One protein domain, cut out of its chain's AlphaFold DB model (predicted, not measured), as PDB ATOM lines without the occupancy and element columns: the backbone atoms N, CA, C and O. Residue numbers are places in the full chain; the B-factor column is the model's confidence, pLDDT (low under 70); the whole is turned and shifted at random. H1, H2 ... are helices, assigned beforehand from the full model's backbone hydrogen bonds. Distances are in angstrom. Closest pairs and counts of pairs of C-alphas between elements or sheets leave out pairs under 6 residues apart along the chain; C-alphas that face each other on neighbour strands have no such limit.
ATOM      1  N   LYS A 629     159.995 122.962  82.725       96.12
ATOM      2  CA  LYS A 629     158.582 122.595  82.868       96.12
ATOM      3  C   LYS A 629     158.017 121.959  81.600       96.12
ATOM      4  O   LYS A 629     157.136 121.117  81.711       96.12
ATOM      5  N   PHE A 630     158.538 122.269  80.410       97.31
ATOM      6  CA  PHE A 630     158.106 121.587  79.184       97.31
ATOM      7  C   PHE A 630     158.456 120.094  79.214       97.31
ATOM      8  O   PHE A 630     157.603 119.258  78.920       97.31
ATOM      9  N   LYS A 631     159.674 119.755  79.663       96.25
ATOM     10  CA  LYS A 631     160.120 118.363  79.821       96.25
ATOM     11  C   LYS A 631     159.276 117.617  80.857       96.25
ATOM     12  O   LYS A 631     158.804 116.519  80.578       96.25
ATOM     13  N   PHE A 632     159.052 118.218  82.026       93.88
ATOM     14  CA  PHE A 632     158.281 117.585  83.107       93.88
ATOM     15  C   PHE A 632     156.796 117.421  82.761       93.88
ATOM     16  O   PHE A 632     156.157 116.463  83.185       93.88
ATOM     17  N   ARG A 633     156.250 118.320  81.935       96.69
ATOM     18  CA  ARG A 633     154.840 118.318  81.524       96.69
ATOM     19  C   ARG A 633     154.608 117.669  80.154       96.69
ATOM     20  O   ARG A 633     153.511 117.792  79.610       96.69
ATOM     21  N   LYS A 634     155.592 116.948  79.598       97.12
ATOM     22  CA  LYS A 634     155.480 116.269  78.292       97.12
ATOM     23  C   LYS A 634     154.231 115.390  78.206       97.12
ATOM     24  O   LYS A 634     153.462 115.530  77.261       97.12
ATOM     25  N   LYS A 635     153.991 114.554  79.225       97.81
ATOM     26  CA  LYS A 635     152.814 113.672  79.311       97.81
ATOM     27  C   LYS A 635     151.505 114.461  79.203       97.81
ATOM     28  O   LYS A 635     150.660 114.133  78.384       97.81
ATOM     29  N   TYR A 636     151.377 115.553  79.957       97.88
ATOM     30  CA  TYR A 636     150.206 116.432  79.898       97.88
ATOM     31  C   TYR A 636     149.976 117.016  78.499       97.88
ATOM     32  O   TYR A 636     148.852 116.988  77.996       97.88
ATOM     33  N   TYR A 637     151.027 117.539  77.858       98.12
ATOM     34  CA  TYR A 637     150.905 118.111  76.517       98.12
ATOM     35  C   TYR A 637     150.574 117.048  75.462       98.12
ATOM     36  O   TYR A 637     149.698 117.287  74.631       98.12
ATOM     37  N   GLY A 638     151.224 115.883  75.520       98.06
ATOM     38  CA  GLY A 638     150.977 114.760  74.615       98.06
ATOM     39  C   GLY A 638     149.540 114.249  74.710       98.06
ATOM     40  O   GLY A 638     148.841 114.193  73.703       98.06
ATOM     41  N   THR A 639     149.044 113.992  75.925       98.38
ATOM     42  CA  THR A 639     147.656 113.554  76.139       98.38
ATOM     43  C   THR A 639     146.639 114.581  75.623       98.38
ATOM     44  O   THR A 639     145.658 114.208  74.982       98.38
ATOM     45  N   TRP A 640     146.873 115.883  75.828       97.44
ATOM     46  CA  TRP A 640     145.993 116.923  75.281       97.44
ATOM     47  C   TRP A 640     145.945 116.896  73.752       97.44
ATOM     48  O   TRP A 640     144.872 117.041  73.170       97.44
ATOM     49  N   LEU A 641     147.098 116.742  73.098       97.25
ATOM     50  CA  LEU A 641     147.192 116.728  71.639       97.25
ATOM     51  C   LEU A 641     146.557 115.481  71.015       97.25
ATOM     52  O   LEU A 641     145.977 115.614  69.934       97.25
ATOM     53  N   LEU A 642     146.610 114.336  71.706       97.50
ATOM     54  CA  LEU A 642     145.912 113.103  71.331       97.50
ATOM     55  C   LEU A 642     144.392 113.259  71.417       97.50
ATOM     56  O   LEU A 642     143.687 112.980  70.455       97.50
ATOM     57  N   ILE A 643     143.871 113.805  72.522       96.81
ATOM     58  CA  ILE A 643     142.430 114.091  72.651       96.81
ATOM     59  C   ILE A 643     141.957 115.027  71.529       96.81
ATOM     60  O   ILE A 643     140.877 114.843  70.974       96.81
ATOM     61  N   LEU A 644     142.762 116.038  71.187       94.12
ATOM     62  CA  LEU A 644     142.433 116.993  70.128       94.12
ATOM     63  C   LEU A 644     142.544 116.407  68.710       94.12
ATOM     64  O   LEU A 644     142.059 117.036  67.772       94.12
ATOM     65  N   GLU A 645     143.189 115.253  68.531       92.19
ATOM     66  CA  GLU A 645     143.315 114.580  67.234       92.19
ATOM     67  C   GLU A 645     141.979 114.059  66.716       92.19
ATOM     68  O   GLU A 645     141.724 114.109  65.514       92.19
ATOM     69  N   ASN A 646     141.095 113.653  67.629       88.81
ATOM     70  CA  ASN A 646     139.773 113.149  67.306       88.81
ATOM     71  C   ASN A 646     138.680 114.144  67.763       88.81
ATOM     72  O   ASN A 646     138.407 114.268  68.961       88.81
ATOM     73  N   PRO A 647     137.998 114.842  66.829       83.44
ATOM     74  CA  PRO A 647     136.976 115.835  67.168       83.44
ATOM     75  C   PRO A 647     135.781 115.285  67.960       83.44
ATOM     76  O   PRO A 647     135.193 116.024  68.755       83.44
ATOM     77  N   LEU A 648     135.408 114.015  67.754       85.31
ATOM     78  CA  LEU A 648     134.309 113.376  68.484       85.31
ATOM     79  C   LEU A 648     134.702 113.143  69.944       85.31
ATOM     80  O   LEU A 648     133.959 113.541  70.842       85.31
ATOM     81  N   ILE A 649     135.901 112.597  70.167       93.06
ATOM     82  CA  ILE A 649     136.470 112.416  71.507       93.06
ATOM     83  C   ILE A 649     136.583 113.765  72.218       93.06
ATOM     84  O   ILE A 649     136.095 113.910  73.335       93.06
ATOM     85  N   TYR A 650     137.138 114.792  71.564       94.75
ATOM     86  CA  TYR A 650     137.241 116.122  72.167       94.75
ATOM     87  C   TYR A 650     135.874 116.707  72.550       94.75
ATOM     88  O   TYR A 650     135.760 117.353  73.591       94.75
ATOM     89  N   LYS A 651     134.825 116.486  71.746       92.19
ATOM     90  CA  LYS A 651     133.468 116.965  72.051       92.19
ATOM     91  C   LYS A 651     132.898 116.303  73.310       92.19
ATOM     92  O   LYS A 651     132.344 117.017  74.146       92.19
ATOM     93  N   LEU A 652     133.046 114.983  73.443       94.69
ATOM     94  CA  LEU A 652     132.626 114.228  74.631       94.69
ATOM     95  C   LEU A 652     133.432 114.670  75.857       94.69
ATOM     96  O   LEU A 652     132.865 115.179  76.825       94.69
ATOM     97  N   PHE A 653     134.761 114.639  75.733       95.75
ATOM     98  CA  PHE A 653     135.692 115.066  76.770       95.75
ATOM     99  C   PHE A 653     135.413 116.494  77.254       95.75
ATOM    100  O   PHE A 653     135.433 116.767  78.450       95.75
ATOM    101  N   LYS A 654     135.131 117.435  76.342       96.00
ATOM    102  CA  LYS A 654     134.865 118.835  76.693       96.00
ATOM    103  C   LYS A 654     133.648 118.968  77.607       96.00
ATOM    104  O   LYS A 654     133.695 119.805  78.504       96.00
ATOM    105  N   LYS A 655     132.588 118.177  77.403       96.25
ATOM    106  CA  LYS A 655     131.393 118.195  78.264       96.25
ATOM    107  C   LYS A 655     131.755 117.765  79.688       96.25
ATOM    108  O   LYS A 655     131.485 118.500  80.632       96.25
ATOM    109  N   GLU A 656     132.446 116.638  79.819       97.06
ATOM    110  CA  GLU A 656     132.873 116.077  81.107       97.06
ATOM    111  C   GLU A 656     133.883 116.985  81.827       97.06
ATOM    112  O   GLU A 656     133.787 117.229  83.029       97.06
ATOM    113  N   MET A 657     134.825 117.562  81.076       97.00
ATOM    114  CA  MET A 657     135.804 118.521  81.583       97.00
ATOM    115  C   MET A 657     135.130 119.781  82.140       97.00
ATOM    116  O   MET A 657     135.542 120.256  83.190       97.00
ATOM    117  N   MET A 658     134.124 120.335  81.453       96.31
ATOM    118  CA  MET A 658     133.396 121.523  81.928       96.31
ATOM    119  C   MET A 658     132.568 121.235  83.182       96.31
ATOM    120  O   MET A 658     132.400 122.130  84.001       96.31
ATOM    121  N   GLN A 659     132.069 120.007  83.335       97.12
ATOM    122  CA  GLN A 659     131.333 119.589  84.527       97.12
ATOM    123  C   GLN A 659     132.260 119.460  85.741       97.12
ATOM    124  O   GLN A 659     131.936 119.964  86.809       97.12
ATOM    125  N   LYS A 660     133.424 118.815  85.577       97.31
ATOM    126  CA  LYS A 660     134.371 118.598  86.682       97.31
ATOM    127  C   LYS A 660     135.219 119.834  87.013       97.31
ATOM    128  O   LYS A 660     135.532 120.065  88.172       97.31
ATOM    129  N   PHE A 661     135.586 120.622  86.001       96.69
ATOM    130  CA  PHE A 661     136.437 121.811  86.122       96.69
ATOM    131  C   PHE A 661     135.752 123.019  85.457       96.69
ATOM    132  O   PHE A 661     136.140 123.429  84.353       96.69
ATOM    133  N   PRO A 662     134.706 123.585  86.086       95.50
ATOM    134  CA  PRO A 662     133.890 124.634  85.475       95.50
ATOM    135  C   PRO A 662     134.674 125.931  85.236       95.50
ATOM    136  O   PRO A 662     134.488 126.594  84.209       95.50
ATOM    137  N   LYS A 663     135.607 126.288  86.131       93.38
ATOM    138  CA  LYS A 663     136.420 127.503  85.982       93.38
ATOM    139  C   LYS A 663     137.559 127.274  84.989       93.38
ATOM    140  O   LYS A 663     138.088 126.177  84.820       93.38
ATOM    141  N   GLU A 664     137.947 128.316  84.257       89.06
ATOM    142  CA  GLU A 664     139.071 128.227  83.306       89.06
ATOM    143  C   GLU A 664     140.426 128.058  83.992       89.06
ATOM    144  O   GLU A 664     141.281 127.331  83.486       89.06
ATOM    145  N   THR A 665     140.587 128.650  85.174       87.50
ATOM    146  CA  THR A 665     141.785 128.529  86.013       87.50
ATOM    147  C   THR A 665     142.075 127.088  86.418       87.50
ATOM    148  O   THR A 665     143.235 126.689  86.447       87.50
ATOM    149  N   ASP A 666     141.032 126.287  86.629       91.81
ATOM    150  CA  ASP A 666     141.146 124.898  87.095       91.81
ATOM    151  C   ASP A 666     141.528 123.943  85.950       91.81
ATOM    152  O   ASP A 666     141.934 122.805  86.170       91.81
ATOM    153  N   ARG A 667     141.432 124.427  84.703       93.31
ATOM    154  CA  ARG A 667     141.781 123.703  83.469       93.31
ATOM    155  C   ARG A 667     143.201 124.019  82.979       93.31
ATOM    156  O   ARG A 667     143.593 123.594  81.885       93.31
ATOM    157  N   ILE A 668     143.971 124.780  83.761       91.25
ATOM    158  CA  ILE A 668     145.420 124.957  83.588       91.25
ATOM    159  C   ILE A 668     146.127 123.684  84.093       91.25
ATOM    160  O   ILE A 668     145.517 122.821  84.719       91.25
ATOM    161  N   PHE A 669     147.408 123.499  83.764       95.12
ATOM    162  CA  PHE A 669     148.174 122.370  84.287       95.12
ATOM    163  C   PHE A 669     148.131 122.324  85.823       95.12
ATOM    164  O   PHE A 669     148.615 123.235  86.491       95.12
ATOM    165  N   SER A 670     147.620 121.213  86.341       95.25
ATOM    166  CA  SER A 670     147.779 120.735  87.711       95.25
ATOM    167  C   SER A 670     147.933 119.213  87.662       95.25
ATOM    168  O   SER A 670     147.530 118.580  86.678       95.25
ATOM    169  N   LYS A 671     148.504 118.588  88.696       95.06
ATOM    170  CA  LYS A 671     148.618 117.120  88.736       95.06
ATOM    171  C   LYS A 671     147.258 116.441  88.708       95.06
ATOM    172  O   LYS A 671     147.097 115.437  88.021       95.06
ATOM    173  N   GLU A 672     146.287 116.997  89.419       96.31
ATOM    174  CA  GLU A 672     144.914 116.499  89.434       96.31
ATOM    175  C   GLU A 672     144.281 116.568  88.040       96.31
ATOM    176  O   GLU A 672     143.800 115.557  87.524       96.31
ATOM    177  N   PHE A 673     144.363 117.727  87.383       96.94
ATOM    178  CA  PHE A 673     143.816 117.900  86.042       96.94
ATOM    179  C   PHE A 673     144.535 117.011  85.020       96.94
ATOM    180  O   PHE A 673     143.900 116.412  84.153       96.94
ATOM    181  N   SER A 674     145.856 116.852  85.146       96.81
ATOM    182  CA  SER A 674     146.633 115.943  84.302       96.81
ATOM    183  C   SER A 674     146.256 114.474  84.515       96.81
ATOM    184  O   SER A 674     146.246 113.722  83.541       96.81
ATOM    185  N   LYS A 675     145.948 114.049  85.749       97.69
ATOM    186  CA  LYS A 675     145.442 112.696  86.041       97.69
ATOM    187  C   LYS A 675     144.067 112.481  85.412       97.69
ATOM    188  O   LYS A 675     143.859 111.461  84.764       97.69
ATOM    189  N   PHE A 676     143.163 113.455  85.539       97.81
ATOM    190  CA  PHE A 676     141.847 113.408  84.896       97.81
ATOM    191  C   PHE A 676     141.954 113.289  83.371       97.81
ATOM    192  O   PHE A 676     141.335 112.411  82.776       97.81
ATOM    193  N   LEU A 677     142.782 114.132  82.748       97.06
ATOM    194  CA  LEU A 677     143.039 114.108  81.309       97.06
ATOM    195  C   LEU A 677     143.535 112.725  80.849       97.06
ATOM    196  O   LEU A 677     143.063 112.203  79.844       97.06
ATOM    197  N   PHE A 678     144.462 112.128  81.605       97.81
ATOM    198  CA  PHE A 678     145.020 110.809  81.310       97.81
ATOM    199  C   PHE A 678     143.986 109.686  81.462       97.81
ATOM    200  O   PHE A 678     143.879 108.850  80.570       97.81
ATOM    201  N   SER A 679     143.191 109.707  82.539       98.12
ATOM    202  CA  SER A 679     142.085 108.759  82.752       98.12
ATOM    203  C   SER A 679     141.126 108.773  81.568       98.12
ATOM    204  O   SER A 679     140.856 107.736  80.973       98.12
ATOM    205  N   LYS A 680     140.693 109.968  81.148       97.56
ATOM    206  CA  LYS A 680     139.746 110.108  80.040       97.56
ATOM    207  C   LYS A 680     140.321 109.683  78.703       97.56
ATOM    208  O   LYS A 680     139.646 109.006  77.940       97.56
ATOM    209  N   ALA A 681     141.578 110.016  78.428       97.50
ATOM    210  CA  ALA A 681     142.235 109.520  77.227       97.50
ATOM    211  C   ALA A 681     142.304 107.979  77.197       97.50
ATOM    212  O   ALA A 681     142.091 107.386  76.142       97.50
ATOM    213  N   SER A 682     142.528 107.339  78.351       97.62
ATOM    214  CA  SER A 682     142.536 105.877  78.484       97.62
ATOM    215  C   SER A 682     141.144 105.264  78.299       97.62
ATOM    216  O   SER A 682     141.019 104.246  77.625       97.62
ATOM    217  N   GLU A 683     140.093 105.883  78.847       97.50
ATOM    218  CA  GLU A 683     138.696 105.452  78.658       97.50
ATOM    219  C   GLU A 683     138.298 105.453  77.171       97.50
ATOM    220  O   GLU A 683     137.616 104.543  76.705       97.50
ATOM    221  N   TYR A 684     138.795 106.424  76.398       97.06
ATOM    222  CA  TYR A 684     138.606 106.477  74.944       97.06
ATOM    223  C   TYR A 684     139.590 105.604  74.146       97.06
ATOM    224  O   TYR A 684     139.639 105.721  72.921       97.06
ATOM    225  N   ARG A 685     140.364 104.734  74.814       97.25
ATOM    226  CA  ARG A 685     141.333 103.803  74.207       97.25
ATOM    227  C   ARG A 685     142.406 104.490  73.347       97.25
ATOM    228  O   ARG A 685     142.836 103.938  72.339       97.25
ATOM    229  N   LEU A 686     142.831 105.700  73.722       96.44
ATOM    230  CA  LEU A 686     143.963 106.369  73.070       96.44
ATOM    231  C   LEU A 686     145.283 105.707  73.496       96.44
ATOM    232  O   LEU A 686     145.435 105.324  74.656       96.44
ATOM    233  N   GLU A 687     146.256 105.608  72.588       97.19
ATOM    234  CA  GLU A 687     147.587 105.095  72.920       97.19
ATOM    235  C   GLU A 687     148.375 106.144  73.721       97.19
ATOM    236  O   GLU A 687     148.640 107.251  73.257       97.19
ATOM    237  N   LEU A 688     148.744 105.809  74.959       97.56
ATOM    238  CA  LEU A 688     149.379 106.737  75.900       97.56
ATOM    239  C   LEU A 688     150.860 106.409  76.136       97.56
ATOM    240  O   LEU A 688     151.320 106.354  77.280       97.56
ATOM    241  N   SER A 689     151.601 106.193  75.048       97.38
ATOM    242  CA  SER A 689     153.030 105.867  75.049       97.38
ATOM    243  C   SER A 689     153.917 107.116  74.889       97.38
ATOM    244  O   SER A 689     153.494 108.168  74.403       97.38
ATOM    245  N   ASN A 690     155.183 107.036  75.323       97.50
ATOM    246  CA  ASN A 690     156.131 108.154  75.185       97.50
ATOM    247  C   ASN A 690     156.446 108.483  73.718       97.50
ATOM    248  O   ASN A 690     156.608 109.663  73.402       97.50
ATOM    249  N   SER A 691     156.524 107.458  72.863       97.69
ATOM    250  CA  SER A 691     156.681 107.585  71.411       97.69
ATOM    251  C   SER A 691     155.513 108.350  70.807       97.69
ATOM    252  O   SER A 691     155.719 109.276  70.025       97.69
ATOM    253  N   GLU A 692     154.295 108.034  71.243       97.94
ATOM    254  CA  GLU A 692     153.098 108.685  70.736       97.94
ATOM    255  C   GLU A 692     152.994 110.145  71.195       97.94
ATOM    256  O   GLU A 692     152.657 111.033  70.408       97.94
ATOM    257  N   PHE A 693     153.407 110.449  72.431       98.00
ATOM    258  CA  PHE A 693     153.543 111.836  72.884       98.00
ATOM    259  C   PHE A 693     154.570 112.624  72.064       98.00
ATOM    260  O   PHE A 693     154.311 113.784  71.741       98.00
ATOM    261  N   ASP A 694     155.718 112.029  71.724       97.25
ATOM    262  CA  ASP A 694     156.710 112.675  70.859       97.25
ATOM    263  C   ASP A 694     156.156 112.928  69.456       97.25
ATOM    264  O   ASP A 694     156.316 114.039  68.946       97.25
ATOM    265  N   ARG A 695     155.440 111.954  68.873       96.81
ATOM    266  CA  ARG A 695     154.793 112.087  67.560       96.81
ATOM    267  C   ARG A 695     153.861 113.296  67.528       96.81
ATOM    268  O   ARG A 695     154.067 114.208  66.727       96.81
ATOM    269  N   VAL A 696     152.873 113.352  68.424       96.56
ATOM    270  CA  VAL A 696     151.875 114.437  68.403       96.56
ATOM    271  C   VAL A 696     152.472 115.797  68.769       96.56
ATOM    272  O   VAL A 696     152.030 116.826  68.250       96.56
ATOM    273  N   ILE A 697     153.495 115.839  69.634       97.06
ATOM    274  CA  ILE A 697     154.213 117.079  69.956       97.06
ATOM    275  C   ILE A 697     154.992 117.569  68.733       97.06
ATOM    276  O   ILE A 697     154.887 118.750  68.389       97.06
ATOM    277  N   GLU A 698     155.726 116.694  68.048       96.00
ATOM    278  CA  GLU A 698     156.458 117.056  66.834       96.00
ATOM    279  C   GLU A 698     155.492 117.477  65.718       96.00
ATOM    280  O   GLU A 698     155.755 118.455  65.026       96.00
ATOM    281  N   GLU A 699     154.319 116.860  65.578       92.56
ATOM    282  CA  GLU A 699     153.265 117.318  64.658       92.56
ATOM    283  C   GLU A 699     152.708 118.707  65.020       92.56
ATOM    284  O   GLU A 699     152.494 119.575  64.159       92.56
ATOM    285  N   ALA A 700     152.516 118.978  66.311       94.00
ATOM    286  CA  ALA A 700     152.084 120.289  66.784       94.00
ATOM    287  C   ALA A 700     153.150 121.375  66.532       94.00
ATOM    288  O   ALA A 700     152.795 122.530  66.254       94.00
ATOM    289  N   LEU A 701     154.437 121.011  66.569       94.69
ATOM    290  CA  LEU A 701     155.585 121.895  66.323       94.69
ATOM    291  C   LEU A 701     155.991 121.990  64.848       94.69
ATOM    292  O   LEU A 701     156.548 123.006  64.422       94.69
ATOM    293  N   THR A 702     155.676 120.984  64.041       89.38
ATOM    294  CA  THR A 702     155.957 120.978  62.608       89.38
ATOM    295  C   THR A 702     154.840 121.657  61.840       89.38
ATOM    296  O   THR A 702     153.637 121.530  62.084       89.38
TER     297      THR A 702
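This is residues 629 to 702 of the 894 residues of the protein "DOD-type homing endonuclease domain-containing protein" of Candidatus Lokiarchaeota archaeon (UniProt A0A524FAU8). A short helix, H2, runs through the middle, with H5 crossing it on one side and H4 packed slantwise on it on the opposite side. H3 turns off from the last residues of H2 and lies at one end of the longest axis, with H5 at the other end, while the small turn H1 comes just before the first residues of H2. The printed part has 74 residues with five named helices, in the order H1, H2, H3, H4, H5, and no named strand; the class is all helix. It is compact, with a radius of gyration of the C-alphas of 11.9 A, and spans 31 by 28 by 20 A.

H1 is residues 629 to 632, beginning at C-alpha 629 at (158.582, 122.595, 82.868) and 5.0 A long. H2 follows at residues 634 to 643 and is 14.4 A from first to last C-alpha. H3, residues 647 to 660, is the longest helix at 19.9 A; its C-alpha 660 is at (134.371, 118.598, 86.682). H4 is residues 671 to 683, 18.3 A long. H5, residues 690 to 701, is 16.4 A long and ends at C-alpha 701 at (155.585, 121.895, 66.323).

H2 is the hub, touching H3, H4 and H5. H2 and H5 touch about perpendicular, at 74 degrees, the closest C-alphas being those of Gly 638 and Phe 693, 4.3 A apart. H2 and H4 touch at a steep tilt of 41 degrees, the same way, the closest C-alphas being those of Tyr 636 and Ser 674 at 5.7 A. H2 and H3 touch only at the corner by their link, and only just, with 3 pairs of C-alphas within 8 A, the closest being those of Ile 643 and Tyr 650 at 5.6 A; H3 touches H2 with residues 649 to 653 alone. Their lines stand at a steep tilt of 63 degrees, opposite ways. H3 and H4 are close but not clearly touching, their closest C-alphas, those of Phe 653 and Lys 680, being 7.2 A apart. H1 and H2 meet only through their link. H3 and H5 are apart, and so are H4 and H5. In H2, H3, H4 and H5 every O i to N i+4 pair is within hydrogen-bond range; H1 is too short for such a pair.

The two C-alphas farthest apart are those of Gln 659 and Thr 702, at 33.0 A. The printed part has no cut. The links from H1 to H2 and from H2 to H3 are tight, those from H3 to H4 and from H4 to H5 are short, and no link is long. The mean pLDDT of the printed part is 95.5, and no printed residue is under 70.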